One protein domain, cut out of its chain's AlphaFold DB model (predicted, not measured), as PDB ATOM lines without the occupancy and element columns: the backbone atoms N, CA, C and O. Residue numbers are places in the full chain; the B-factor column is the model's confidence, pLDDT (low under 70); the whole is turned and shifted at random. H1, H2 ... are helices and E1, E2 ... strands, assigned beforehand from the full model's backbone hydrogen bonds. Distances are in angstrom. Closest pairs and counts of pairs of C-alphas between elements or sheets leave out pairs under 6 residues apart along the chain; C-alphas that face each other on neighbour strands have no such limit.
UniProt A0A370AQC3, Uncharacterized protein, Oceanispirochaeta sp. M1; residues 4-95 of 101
ATOM      1  N   GLU A   4     185.429 172.155 193.599       97.31
ATOM      2  CA  GLU A   4     184.866 173.468 193.924       97.31
ATOM      3  C   GLU A   4     184.076 174.039 192.740       97.31
ATOM      4  O   GLU A   4     184.530 174.020 191.595       97.31
ATOM      5  N   ILE A   5     182.886 174.567 193.021       97.06
ATOM      6  CA  ILE A   5     182.165 175.454 192.116       97.06
ATOM      7  C   ILE A   5     182.589 176.880 192.458       97.06
ATOM      8  O   ILE A   5     182.263 177.403 193.524       97.06
ATOM      9  N   GLU A   6     183.289 177.524 191.534       94.88
ATOM     10  CA  GLU A   6     183.688 178.920 191.686       94.88
ATOM     11  C   GLU A   6     182.502 179.878 191.487       94.88
ATOM     12  O   GLU A   6     181.525 179.569 190.801       94.88
ATOM     13  N   ASN A   7     182.611 181.088 192.046       94.19
ATOM     14  CA  ASN A   7     181.644 182.179 191.859       94.19
ATOM     15  C   ASN A   7     180.199 181.817 192.256       94.19
ATOM     16  O   ASN A   7     179.229 182.306 191.667       94.19
ATOM     17  N   VAL A   8     180.037 180.964 193.272       96.12
ATOM     18  CA  VAL A   8     178.713 180.639 193.805       96.12
ATOM     19  C   VAL A   8     178.043 181.864 194.407       96.12
ATOM     20  O   VAL A   8     178.673 182.731 195.014       96.12
ATOM     21  N   ARG A   9     176.717 181.919 194.257       94.88
ATOM     22  CA  ARG A   9     175.893 182.974 194.847       94.88
ATOM     23  C   ARG A   9     176.149 183.056 196.352       94.88
ATOM     24  O   ARG A   9     175.943 182.060 197.045       94.88
ATOM     25  N   GLN A  10     176.456 184.252 196.836       95.62
ATOM     26  CA  GLN A  10     176.478 184.589 198.260       95.62
ATOM     27  C   GLN A  10     175.095 185.079 198.719       95.62
ATOM     28  O   GLN A  10     174.305 185.587 197.911       95.62
ATOM     29  N   VAL A  11     174.767 184.882 199.998       93.38
ATOM     30  CA  VAL A  11     173.470 185.269 200.577       93.38
ATOM     31  C   VAL A  11     173.685 186.424 201.557       93.38
ATOM     32  O   VAL A  11     174.422 186.257 202.523       93.38
ATOM     33  N   PRO A  12     173.066 187.600 201.339       93.00
ATOM     34  CA  PRO A  12     173.197 188.717 202.269       93.00
ATOM     35  C   PRO A  12     172.753 188.344 203.686       93.00
ATOM     36  O   PRO A  12     171.644 187.845 203.874       93.00
ATOM     37  N   GLY A  13     173.605 188.631 204.672       90.62
ATOM     38  CA  GLY A  13     173.364 188.300 206.079       90.62
ATOM     39  C   GLY A  13     173.820 186.897 206.492       90.62
ATOM     40  O   GLY A  13     173.706 186.567 207.670       90.62
ATOM     41  N   GLU A  14     174.344 186.095 205.563       90.56
ATOM     42  CA  GLU A  14     175.051 184.848 205.855       90.56
ATOM     43  C   GLU A  14     176.563 185.029 205.671       90.56
ATOM     44  O   GLU A  14     177.017 185.935 204.970       90.56
ATOM     45  N   ASP A  15     177.322 184.134 206.296       93.88
ATOM     46  CA  ASP A  15     178.759 183.975 206.091       93.88
ATOM     47  C   ASP A  15     179.083 183.587 204.635       93.88
ATOM     48  O   ASP A  15     178.260 182.982 203.933       93.88
ATOM     49  N   ASN A  16     180.296 183.911 204.175       95.25
ATOM     50  CA  ASN A  16     180.723 183.602 202.812       95.25
ATOM     51  C   ASN A  16     180.794 182.089 202.629       95.25
ATOM     52  O   ASN A  16     181.418 181.390 203.424       95.25
ATOM     53  N   ARG A  17     180.193 181.564 201.561       96.31
ATOM     54  CA  ARG A  17     180.187 180.124 201.296       96.31
ATOM     55  C   ARG A  17     181.043 179.725 200.106       96.31
ATOM     56  O   ARG A  17     180.961 180.338 199.038       96.31
ATOM     57  N   LYS A  18     181.759 178.618 200.279       97.00
ATOM     58  CA  LYS A  18     182.319 177.793 199.205       97.00
ATOM     59  C   LYS A  18     181.460 176.551 199.029       97.00
ATOM     60  O   LYS A  18     180.852 176.062 199.986       97.00
ATOM     61  N   TRP A  19     181.385 176.048 197.804       98.19
ATOM     62  CA  TRP A  19     180.574 174.879 197.480       98.19
ATOM     63  C   TRP A  19     181.412 173.883 196.699       98.19
ATOM     64  O   TRP A  19     181.864 174.171 195.596       98.19
ATOM     65  N   PHE A  20     181.584 172.701 197.270       98.12
ATOM     66  CA  PHE A  20     182.228 171.572 196.630       98.12
ATOM     67  C   PHE A  20     181.185 170.521 196.275       98.12
ATOM     68  O   PHE A  20     180.290 170.234 197.072       98.12
ATOM     69  N   VAL A  21     181.292 169.931 195.091       97.75
ATOM     70  CA  VAL A  21     180.309 168.967 194.591       97.75
ATOM     71  C   VAL A  21     180.964 167.745 193.993       97.75
ATOM     72  O   VAL A  21     182.046 167.812 193.415       97.75
ATOM     73  N   ASP A  22     180.263 166.627 194.082       96.38
ATOM     74  CA  ASP A  22     180.446 165.507 193.177       96.38
ATOM     75  C   ASP A  22     179.086 165.029 192.646       96.38
ATOM     76  O   ASP A  22     178.054 165.689 192.783       96.38
ATOM     77  N   GLU A  23     179.079 163.870 191.994       95.38
ATOM     78  CA  GLU A  23     177.884 163.268 191.412       95.38
ATOM     79  C   GLU A  23     176.734 163.024 192.414       95.38
ATOM     80  O   GLU A  23     175.564 163.024 192.017       95.38
ATOM     81  N   ASN A  24     177.039 162.759 193.686       97.00
ATOM     82  CA  ASN A  24     176.073 162.291 194.683       97.00
ATOM     83  C   ASN A  24     176.151 163.044 196.024       97.00
ATOM     84  O   ASN A  24     175.398 162.722 196.951       97.00
ATOM     85  N   THR A  25     177.028 164.043 196.117       97.88
ATOM     86  CA  THR A  25     177.343 164.762 197.348       97.88
ATOM     87  C   THR A  25     177.536 166.252 197.084       97.88
ATOM     88  O   THR A  25     178.162 166.637 196.100       97.88
ATOM     89  N   ASP A  26     177.035 167.082 197.994       98.06
ATOM     90  CA  ASP A  26     177.395 168.491 198.118       98.06
ATOM     91  C   ASP A  26     178.061 168.716 199.476       98.06
ATOM     92  O   ASP A  26     177.585 168.223 200.499       98.06
ATOM     93  N   LEU A  27     179.132 169.497 199.492       98.38
ATOM     94  CA  LEU A  27     179.724 170.061 200.693       98.38
ATOM     95  C   LEU A  27     179.704 171.582 200.566       98.38
ATOM     96  O   LEU A  27     180.423 172.160 199.756       98.38
ATOM     97  N   ILE A  28     178.872 172.228 201.373       98.12
ATOM     98  CA  ILE A  28     178.821 173.685 201.495       98.12
ATOM     99  C   ILE A  28     179.600 174.051 202.750       98.12
ATOM    100  O   ILE A  28     179.363 173.462 203.802       98.12
ATOM    101  N   VAL A  29     180.525 174.997 202.651       98.06
ATOM    102  CA  VAL A  29     181.368 175.443 203.767       98.06
ATOM    103  C   VAL A  29     181.196 176.939 203.917       98.06
ATOM    104  O   VAL A  29     181.350 177.658 202.934       98.06
ATOM    105  N   TRP A  30     180.879 177.394 205.123       97.56
ATOM    106  CA  TRP A  30     180.784 178.808 205.463       97.56
ATOM    107  C   TRP A  30     182.063 179.269 206.150       97.56
ATOM    108  O   TRP A  30     182.595 178.565 207.012       97.56
ATOM    109  N   TYR A  31     182.521 180.452 205.766       95.62
ATOM    110  CA  TYR A  31     183.662 181.152 206.319       95.62
ATOM    111  C   TYR A  31     183.223 182.505 206.866       95.62
ATOM    112  O   TYR A  31     182.341 183.156 206.302       95.62
ATOM    113  N   ASP A  32     183.874 182.946 207.936       93.25
ATOM    114  CA  ASP A  32     183.677 184.292 208.460       93.25
ATOM    115  C   ASP A  32     184.062 185.377 207.442       93.25
ATOM    116  O   ASP A  32     184.584 185.123 206.355       93.25
ATOM    117  N   SER A  33     183.801 186.635 207.799       90.50
ATOM    118  CA  SER A  33     184.045 187.774 206.913       90.50
ATOM    119  C   SER A  33     185.511 187.968 206.506       90.50
ATOM    120  O   SER A  33     185.758 188.693 205.545       90.50
ATOM    121  N   SER A  34     186.477 187.400 207.241       91.75
ATOM    122  CA  SER A  34     187.896 187.429 206.857       91.75
ATOM    123  C   SER A  34     188.293 186.268 205.947       91.75
ATOM    124  O   SER A  34     189.405 186.274 205.432       91.75
ATOM    125  N   GLU A  35     187.405 185.295 205.730       89.19
ATOM    126  CA  GLU A  35     187.664 184.045 205.007       89.19
ATOM    127  C   GLU A  35     188.755 183.163 205.638       89.19
ATOM    128  O   GLU A  35     189.235 182.212 205.020       89.19
ATOM    129  N   GLU A  36     189.133 183.446 206.885       89.19
ATOM    130  CA  GLU A  36     190.206 182.736 207.591       89.19
ATOM    131  C   GLU A  36     189.666 181.598 208.455       89.19
ATOM    132  O   GLU A  36     190.392 180.651 208.765       89.19
ATOM    133  N   ARG A  37     188.392 181.674 208.861       92.44
ATOM    134  CA  ARG A  37     187.797 180.702 209.774       92.44
ATOM    135  C   ARG A  37     186.545 180.080 209.193       92.44
ATOM    136  O   ARG A  37     185.595 180.778 208.860       92.44
ATOM    137  N   ILE A  38     186.491 178.752 209.213       95.50
ATOM    138  CA  ILE A  38     185.265 178.005 208.936       95.50
ATOM    139  C   ILE A  38     184.282 178.191 210.102       95.50
ATOM    140  O   ILE A  38     184.573 177.851 211.254       95.50
ATOM    141  N   THR A  39     183.098 178.709 209.799       96.00
ATOM    142  CA  THR A  39     182.003 178.937 210.756       96.00
ATOM    143  C   THR A  39     180.911 177.878 210.657       96.00
ATOM    144  O   THR A  39     180.107 177.712 211.579       96.00
ATOM    145  N   GLY A  40     180.896 177.094 209.581       96.94
ATOM    146  CA  GLY A  40     179.953 176.002 209.417       96.94
ATOM    147  C   GLY A  40     180.258 175.134 208.209       96.94
ATOM    148  O   GLY A  40     180.971 175.539 207.295       96.94
ATOM    149  N   PHE A  41     179.632 173.965 208.156       98.00
ATOM    150  CA  PHE A  41     179.495 173.222 206.909       98.00
ATOM    151  C   PHE A  41     178.173 172.466 206.854       98.00
ATOM    152  O   PHE A  41     177.562 172.152 207.879       98.00
ATOM    153  N   GLN A  42     177.741 172.151 205.639       98.12
ATOM    154  CA  GLN A  42     176.651 171.236 205.371       98.12
ATOM    155  C   GLN A  42     177.104 170.192 204.355       98.12
ATOM    156  O   GLN A  42     177.474 170.523 203.232       98.12
ATOM    157  N   LEU A  43     177.060 168.928 204.768       98.25
ATOM    158  CA  LEU A  43     177.323 167.768 203.928       98.25
ATOM    159  C   LEU A  43     175.988 167.140 203.524       98.25
ATOM    160  O   LEU A  43     175.342 166.471 204.337       98.25
ATOM    161  N   CYS A  44     175.591 167.345 202.272       98.00
ATOM    162  CA  CYS A  44     174.442 166.692 201.657       98.00
ATOM    163  C   CYS A  44     174.927 165.454 200.909       98.00
ATOM    164  O   CYS A  44     175.743 165.576 200.005       98.00
ATOM    165  N   TYR A  45     174.431 164.270 201.243       96.94
ATOM    166  CA  TYR A  45     174.836 163.009 200.624       96.94
ATOM    167  C   TYR A  45     173.625 162.180 200.208       96.94
ATOM    168  O   TYR A  45     172.490 162.499 200.561       96.94
ATOM    169  N   ASP A  46     173.871 161.103 199.458       95.81
ATOM    170  CA  ASP A  46     172.825 160.222 198.930       95.81
ATOM    171  C   ASP A  46     171.839 160.953 197.985       95.81
ATOM    172  O   ASP A  46     170.695 160.516 197.842       95.81
ATOM    173  N   LYS A  47     172.281 162.025 197.296       95.44
ATOM    174  CA  LYS A  47     171.458 162.876 196.403       95.44
ATOM    175  C   LYS A  47     170.683 162.097 195.336       95.44
ATOM    176  O   LYS A  47     169.586 162.492 194.958       95.44
ATOM    177  N   LYS A  48     171.233 160.983 194.850       94.62
ATOM    178  CA  LYS A  48     170.600 160.099 193.854       94.62
ATOM    179  C   LYS A  48     169.586 159.113 194.442       94.62
ATOM    180  O   LYS A  48     169.027 158.302 193.708       94.62
ATOM    181  N   SER A  49     169.377 159.136 195.755       91.94
ATOM    182  CA  SER A  49     168.460 158.247 196.467       91.94
ATOM    183  C   SER A  49     167.644 159.038 197.496       91.94
ATOM    184  O   SER A  49     166.882 159.921 197.117       91.94
ATOM    185  N   VAL A  50     167.782 158.737 198.788       92.69
ATOM    186  CA  VAL A  50     167.185 159.531 199.865       92.69
ATOM    187  C   VAL A  50     168.245 160.493 200.373       92.69
ATOM    188  O   VAL A  50     169.081 160.097 201.188       92.69
ATOM    189  N   GLN A  51     168.200 161.734 199.880       95.62
ATOM    190  CA  GLN A  51     169.125 162.781 200.302       95.62
ATOM    191  C   GLN A  51     169.087 162.950 201.821       95.62
ATOM    192  O   GLN A  51     168.016 162.920 202.435       95.62
ATOM    193  N   ARG A  52     170.275 163.121 202.400       96.50
ATOM    194  CA  ARG A  52     170.478 163.451 203.806       96.50
ATOM    195  C   ARG A  52     171.486 164.575 203.953       96.50
ATOM    196  O   ARG A  52     172.406 164.678 203.150       96.50
ATOM    197  N   CYS A  53     171.357 165.352 205.010       97.75
ATOM    198  CA  CYS A  53     172.113 166.557 205.293       97.75
ATOM    199  C   CYS A  53     172.625 166.521 206.734       97.75
ATOM    200  O   CYS A  53     171.859 166.421 207.696       97.75
ATOM    201  N   LEU A  54     173.940 166.646 206.885       98.00
ATOM    202  CA  LEU A  54     174.596 166.897 208.163       98.00
ATOM    203  C   LEU A  54     175.087 168.329 208.189       98.00
ATOM    204  O   LEU A  54     175.867 168.715 207.326       98.00
ATOM    205  N   THR A  55     174.636 169.100 209.172       98.00
ATOM    206  CA  THR A  55     175.024 170.500 209.331       98.00
ATOM    207  C   THR A  55     175.775 170.668 210.636       98.00
ATOM    208  O   THR A  55     175.226 170.406 211.711       98.00
ATOM    209  N   TRP A  56     177.018 171.120 210.531       98.06
ATOM    210  CA  TRP A  56     177.822 171.560 211.658       98.06
ATOM    211  C   TRP A  56     177.903 173.083 211.654       98.06
ATOM    212  O   TRP A  56     178.060 173.701 210.601       98.06
ATOM    213  N   GLN A  57     177.780 173.693 212.828       96.69
ATOM    214  CA  GLN A  57     177.848 175.142 212.985       96.69
ATOM    215  C   GLN A  57     178.658 175.503 214.221       96.69
ATOM    216  O   GLN A  57     178.430 174.957 215.307       96.69
ATOM    217  N   LEU A  58     179.521 176.497 214.068       95.44
ATOM    218  CA  LEU A  58     180.081 177.250 215.171       95.44
ATOM    219  C   LEU A  58     179.042 178.274 215.653       95.44
ATOM    220  O   LEU A  58     178.471 179.035 214.875       95.44
ATOM    221  N   LYS A  59     178.766 178.274 216.952       92.44
ATOM    222  CA  LYS A  59     177.846 179.188 217.631       92.44
ATOM    223  C   LYS A  59     178.625 180.207 218.452       92.44
ATOM    224  O   LYS A  59     179.788 180.004 218.812       92.44
ATOM    225  N   GLU A  60     177.942 181.290 218.805       86.00
ATOM    226  CA  GLU A  60     178.468 182.297 219.721       86.00
ATOM    227  C   GLU A  60     178.980 181.664 221.025       86.00
ATOM    228  O   GLU A  60     178.423 180.692 221.549       86.00
ATOM    229  N   GLY A  61     180.089 182.203 221.536       88.56
ATOM    230  CA  GLY A  61     180.770 181.657 222.712       88.56
ATOM    231  C   GLY A  61     181.574 180.379 222.447       88.56
ATOM    232  O   GLY A  61     181.935 179.693 223.400       88.56
ATOM    233  N   GLY A  62     181.843 180.039 221.179       88.44
ATOM    234  CA  GLY A  62     182.725 178.929 220.795       88.44
ATOM    235  C   GLY A  62     182.087 177.542 220.879       88.44
ATOM    236  O   GLY A  62     182.781 176.538 220.737       88.44
ATOM    237  N   LYS A  63     180.772 177.463 221.113       92.69
ATOM    238  CA  LYS A  63     180.044 176.188 221.121       92.69
ATOM    239  C   LYS A  63     179.879 175.673 219.698       92.69
ATOM    240  O   LYS A  63     179.656 176.456 218.785       92.69
ATOM    241  N   THR A  64     179.909 174.362 219.517       95.25
ATOM    242  CA  THR A  64     179.631 173.728 218.227       95.25
ATOM    243  C   THR A  64     178.325 172.948 218.297       95.25
ATOM    244  O   THR A  64     177.923 172.461 219.358       95.25
ATOM    245  N   LEU A  65     177.622 172.862 217.172       95.75
ATOM    246  CA  LEU A  65     176.400 172.077 217.039       95.75
ATOM    247  C   LEU A  65     176.480 171.241 215.769       95.75
ATOM    248  O   LEU A  65     176.561 171.804 214.682       95.75
ATOM    249  N   LEU A  66     176.385 169.919 215.913       96.75
ATOM    250  CA  LEU A  66     176.154 169.000 214.804       96.75
ATOM    251  C   LEU A  66     174.683 168.572 214.799       96.75
ATOM    252  O   LEU A  66     174.165 168.061 215.792       96.75
ATOM    253  N   SER A  67     174.018 168.763 213.668       96.62
ATOM    254  CA  SER A  67     172.619 168.402 213.447       96.62
ATOM    255  C   SER A  67     172.473 167.586 212.165       96.62
ATOM    256  O   SER A  67     173.269 167.720 211.237       96.62
ATOM    257  N   ALA A  68     171.467 166.717 212.125       96.44
ATOM    258  CA  ALA A  68     171.189 165.841 210.994       96.44
ATOM    259  C   ALA A  68     169.711 165.923 210.622       96.44
ATOM    260  O   ALA A  68     168.859 166.010 211.512       96.44
ATOM    261  N   ASP A  69     169.391 165.791 209.341       91.88
ATOM    262  CA  ASP A  69     168.018 165.629 208.845       91.88
ATOM    263  C   ASP A  69     167.482 164.196 209.041       91.88
ATOM    264  O   ASP A  69     166.933 163.543 208.152       91.88
ATOM    265  N   GLY A  70     167.624 163.696 210.267       90.62
ATOM    266  CA  GLY A  70     167.171 162.379 210.684       90.62
ATOM    267  C   GLY A  70     168.307 161.471 211.136       90.62
ATOM    268  O   GLY A  70     169.379 161.899 211.561       90.62
ATOM    269  N   ARG A  71     168.042 160.161 211.108       91.56
ATOM    270  CA  ARG A  71     168.999 159.160 211.590       91.56
ATOM    271  C   ARG A  71     170.087 158.911 210.551       91.56
ATOM    272  O   ARG A  71     169.802 158.589 209.398       91.56
ATOM    273  N   TYR A  72     171.335 158.953 210.999       94.44
ATOM    274  CA  TYR A  72     172.501 158.657 210.176       94.44
ATOM    275  C   TYR A  72     173.469 157.711 210.890       94.44
ATOM    276  O   TYR A  72     173.416 157.519 212.103       94.44
ATOM    277  N   SER A  73     174.359 157.098 210.110       94.62
ATOM    278  CA  SER A  73     175.461 156.290 210.629       94.62
ATOM    279  C   SER A  73     176.756 157.080 210.503       94.62
ATOM    280  O   SER A  73     177.272 157.242 209.400       94.62
ATOM    281  N   LYS A  74     177.309 157.518 211.634       93.94
ATOM    282  CA  LYS A  74     178.597 158.227 211.710       93.94
ATOM    283  C   LYS A  74     179.719 157.496 210.967       93.94
ATOM    284  O   LYS A  74     180.347 158.062 210.081       93.94
ATOM    285  N   ARG A  75     179.873 156.185 211.197       95.06
ATOM    286  CA  ARG A  75     180.856 155.342 210.483       95.06
ATOM    287  C   ARG A  75     180.644 155.306 208.964       95.06
ATOM    288  O   ARG A  75     181.602 155.121 208.215       95.06
ATOM    289  N   ARG A  76     179.400 155.393 208.482       95.31
ATOM    290  CA  ARG A  76     179.118 155.463 207.038       95.31
ATOM    291  C   ARG A  76     179.517 156.825 206.483       95.31
ATOM    292  O   ARG A  76     180.153 156.859 205.441       95.31
ATOM    293  N   VAL A  77     179.165 157.897 207.186       96.19
ATOM    294  CA  VAL A  77     179.442 159.270 206.753       96.19
ATOM    295  C   VAL A  77     180.940 159.546 206.719       96.19
ATOM    296  O   VAL A  77     181.413 160.033 205.705       96.19
ATOM    297  N   ILE A  78     181.700 159.146 207.743       95.81
ATOM    298  CA  ILE A  78     183.166 159.298 207.752       95.81
ATOM    299  C   ILE A  78     183.792 158.561 206.559       95.81
ATOM    300  O   ILE A  78     184.576 159.128 205.810       95.81
ATOM    301  N   ARG A  79     183.395 157.303 206.312       96.25
ATOM    302  CA  ARG A  79     183.902 156.549 205.150       96.25
ATOM    303  C   ARG A  79     183.541 157.204 203.820       96.25
ATOM    304  O   ARG A  79     184.369 157.205 202.917       96.25
ATOM    305  N   LEU A  80     182.315 157.713 203.699       96.06
ATOM    306  CA  LEU A  80     181.877 158.440 202.513       96.06
ATOM    307  C   LEU A  80     182.745 159.685 202.311       96.06
ATOM    308  O   LEU A  80     183.350 159.815 201.254       96.06
ATOM    309  N   PHE A  81     182.838 160.547 203.325       96.88
ATOM    310  CA  PHE A  81     183.600 161.791 203.269       96.88
ATOM    311  C   PHE A  81     185.055 161.535 202.871       96.88
ATOM    312  O   PHE A  81     185.520 162.092 201.881       96.88
ATOM    313  N   ASN A  82     185.732 160.595 203.533       95.94
ATOM    314  CA  ASN A  82     187.135 160.280 203.250       95.94
ATOM    315  C   ASN A  82     187.337 159.730 201.831       95.94
ATOM    316  O   ASN A  82     188.407 159.893 201.253       95.94
ATOM    317  N   SER A  83     186.313 159.098 201.245       96.31
ATOM    318  CA  SER A  83     186.379 158.603 199.866       96.31
ATOM    319  C   SER A  83     186.222 159.692 198.805       96.31
ATOM    320  O   SER A  83     186.601 159.454 197.664       96.31
ATOM    321  N   ILE A  84     185.669 160.862 199.149       96.06
ATOM    322  CA  ILE A  84     185.377 161.944 198.192       96.06
ATOM    323  C   ILE A  84     186.186 163.216 198.451       96.06
ATOM    324  O   ILE A  84     186.209 164.098 197.595       96.06
ATOM    325  N   SER A  85     186.846 163.320 199.605       96.00
ATOM    326  CA  SER A  85     187.500 164.541 200.067       96.00
ATOM    327  C   SER A  85     188.942 164.696 199.596       96.00
ATOM    328  O   SER A  85     189.555 165.686 199.960       96.00
ATOM    329  N   ALA A  86     189.507 163.783 198.797       93.25
ATOM    330  CA  ALA A  86     190.945 163.732 198.489       93.25
ATOM    331  C   ALA A  86     191.575 165.081 198.081       93.25
ATOM    332  O   ALA A  86     192.686 165.380 198.517       93.25
ATOM    333  N   GLU A  87     190.850 165.918 197.342       94.12
ATOM    334  CA  GLU A  87     191.316 167.215 196.827       94.12
ATOM    335  C   GLU A  87     190.962 168.416 197.723       94.12
ATOM    336  O   GLU A  87     191.376 169.535 197.439       94.12
ATOM    337  N   LEU A  88     190.240 168.207 198.832       95.44
ATOM    338  CA  LEU A  88     189.893 169.292 199.748       95.44
ATOM    339  C   LEU A  88     191.120 169.823 200.513       95.44
ATOM    340  O   LEU A  88     192.018 169.031 200.849       95.44
ATOM    341  N   PRO A  89     191.107 171.124 200.870       94.12
ATOM    342  CA  PRO A  89     192.063 171.722 201.795       94.12
ATOM    343  C   PRO A  89     192.217 170.902 203.096       94.12
ATOM    344  O   PRO A  89     191.215 170.386 203.606       94.12
ATOM    345  N   PRO A  90     193.446 170.723 203.625       94.06
ATOM    346  CA  PRO A  90     193.684 169.912 204.824       94.06
ATOM    347  C   PRO A  90     192.910 170.374 206.065       94.06
ATOM    348  O   PRO A  90     192.305 169.551 206.741       94.06
ATOM    349  N   ASP A  91     192.854 171.681 206.307       92.69
ATOM    350  CA  ASP A  91     192.114 172.318 207.403       92.69
ATOM    351  C   ASP A  91     190.610 172.004 207.356       92.69
ATOM    352  O   ASP A  91     189.990 171.690 208.373       92.69
ATOM    353  N   LEU A  92     190.022 172.009 206.157       94.81
ATOM    354  CA  LEU A  92     188.625 171.629 205.959       94.81
ATOM    355  C   LEU A  92     188.393 170.137 206.240       94.81
ATOM    356  O   LEU A  92     187.378 169.776 206.837       94.81
ATOM    357  N   LYS A  93     189.314 169.258 205.824       95.38
ATOM    358  CA  LYS A  93     189.218 167.819 206.128       95.38
ATOM    359  C   LYS A  93     189.265 167.569 207.625       95.38
ATOM    360  O   LYS A  93     188.387 166.877 208.135       95.38
ATOM    361  N   GLU A  94     190.254 168.150 208.297       94.56
ATOM    362  CA  GLU A  94     190.451 168.019 209.741       94.56
ATOM    363  C   GLU A  94     189.202 168.476 210.495       94.56
ATOM    364  O   GLU A  94     188.663 167.722 211.303       94.56
ATOM    365  N   LEU A  95     188.646 169.640 210.143       95.06
ATOM    366  CA  LEU A  95     187.440 170.157 210.785       95.06
ATOM    367  C   LEU A  95     186.217 169.251 210.587       95.06
ATOM    368  O   LEU A  95     185.442 169.048 211.523       95.06
TER     369      LEU A  95
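This is residues 4 to 95 of the 101 residues of an uncharacterized protein of Oceanispirochaeta sp. M1 (UniProt A0A370AQC3). What does a first look show? The domain is a twisted wall of five strands, E1 to E5, run back and forth as a meander, each strand the antiparallel neighbour of the one before, with two short helices, H1 and H2, grazing it on one side. Before E1, residues 4 to 15 make a long unnamed stretch, of which residues 4 to 5 pair antiparallel with residues 19 to 20 of E1. What are its make-up and size? The printed part has 92 residues with five named strands, then two named helices, of the mixed class; the sheet's order is E1, E2, E3, E4, E5. It is compact, with a radius of gyration of the C-alphas of 13.2 A and spans of 34 by 30 by 25 A.

Where are the strands? E1 is residues 16 to 21, from C-alpha 16 at (180.723, 183.602, 202.812), 16.8 A from first to last C-alpha. E2 is residues 26 to 31, 16.3 A; E3, 38 to 45, 20.1 A; E4, 52 to 58, 20.3 A; E5, 64 to 68, 13.6 A. Where are the helices? H1 is residues 74 to 84, 15.6 A, and H2 is residues 90 to 95, 8.6 A, ending at C-alpha 95 at (187.440, 170.157, 210.785).

What pairs the strands? Within hydrogen-bond range are N 18 and O 29 in hairpin E1 and E2, 2.9 A, N 28 and O 42 in E2 and E3, 2.9 A, N 43 and O 54 in E3 and E4, 2.8 A, and N 55 and O 67 in E4 and E5, 2.8 A. Where do the helices sit? H1 only grazes the sheet with residues 77 to 84, and H2 with residues 91 to 95; the closest C-alphas of E3 and H2, Ile 38 and Leu 92, are 7.8 A apart. H1 and H2 are only just apart, closest 8.3 A, and in both every O i to N i+4 pair is within hydrogen-bond range.

How far does it reach? The two C-alphas farthest apart, those of Lys 48 and Gly 61, are 37.4 A apart. Are there cuts, long links or weak places? The printed part has no cut and no long link, and no printed residue is under 70 in pLDDT.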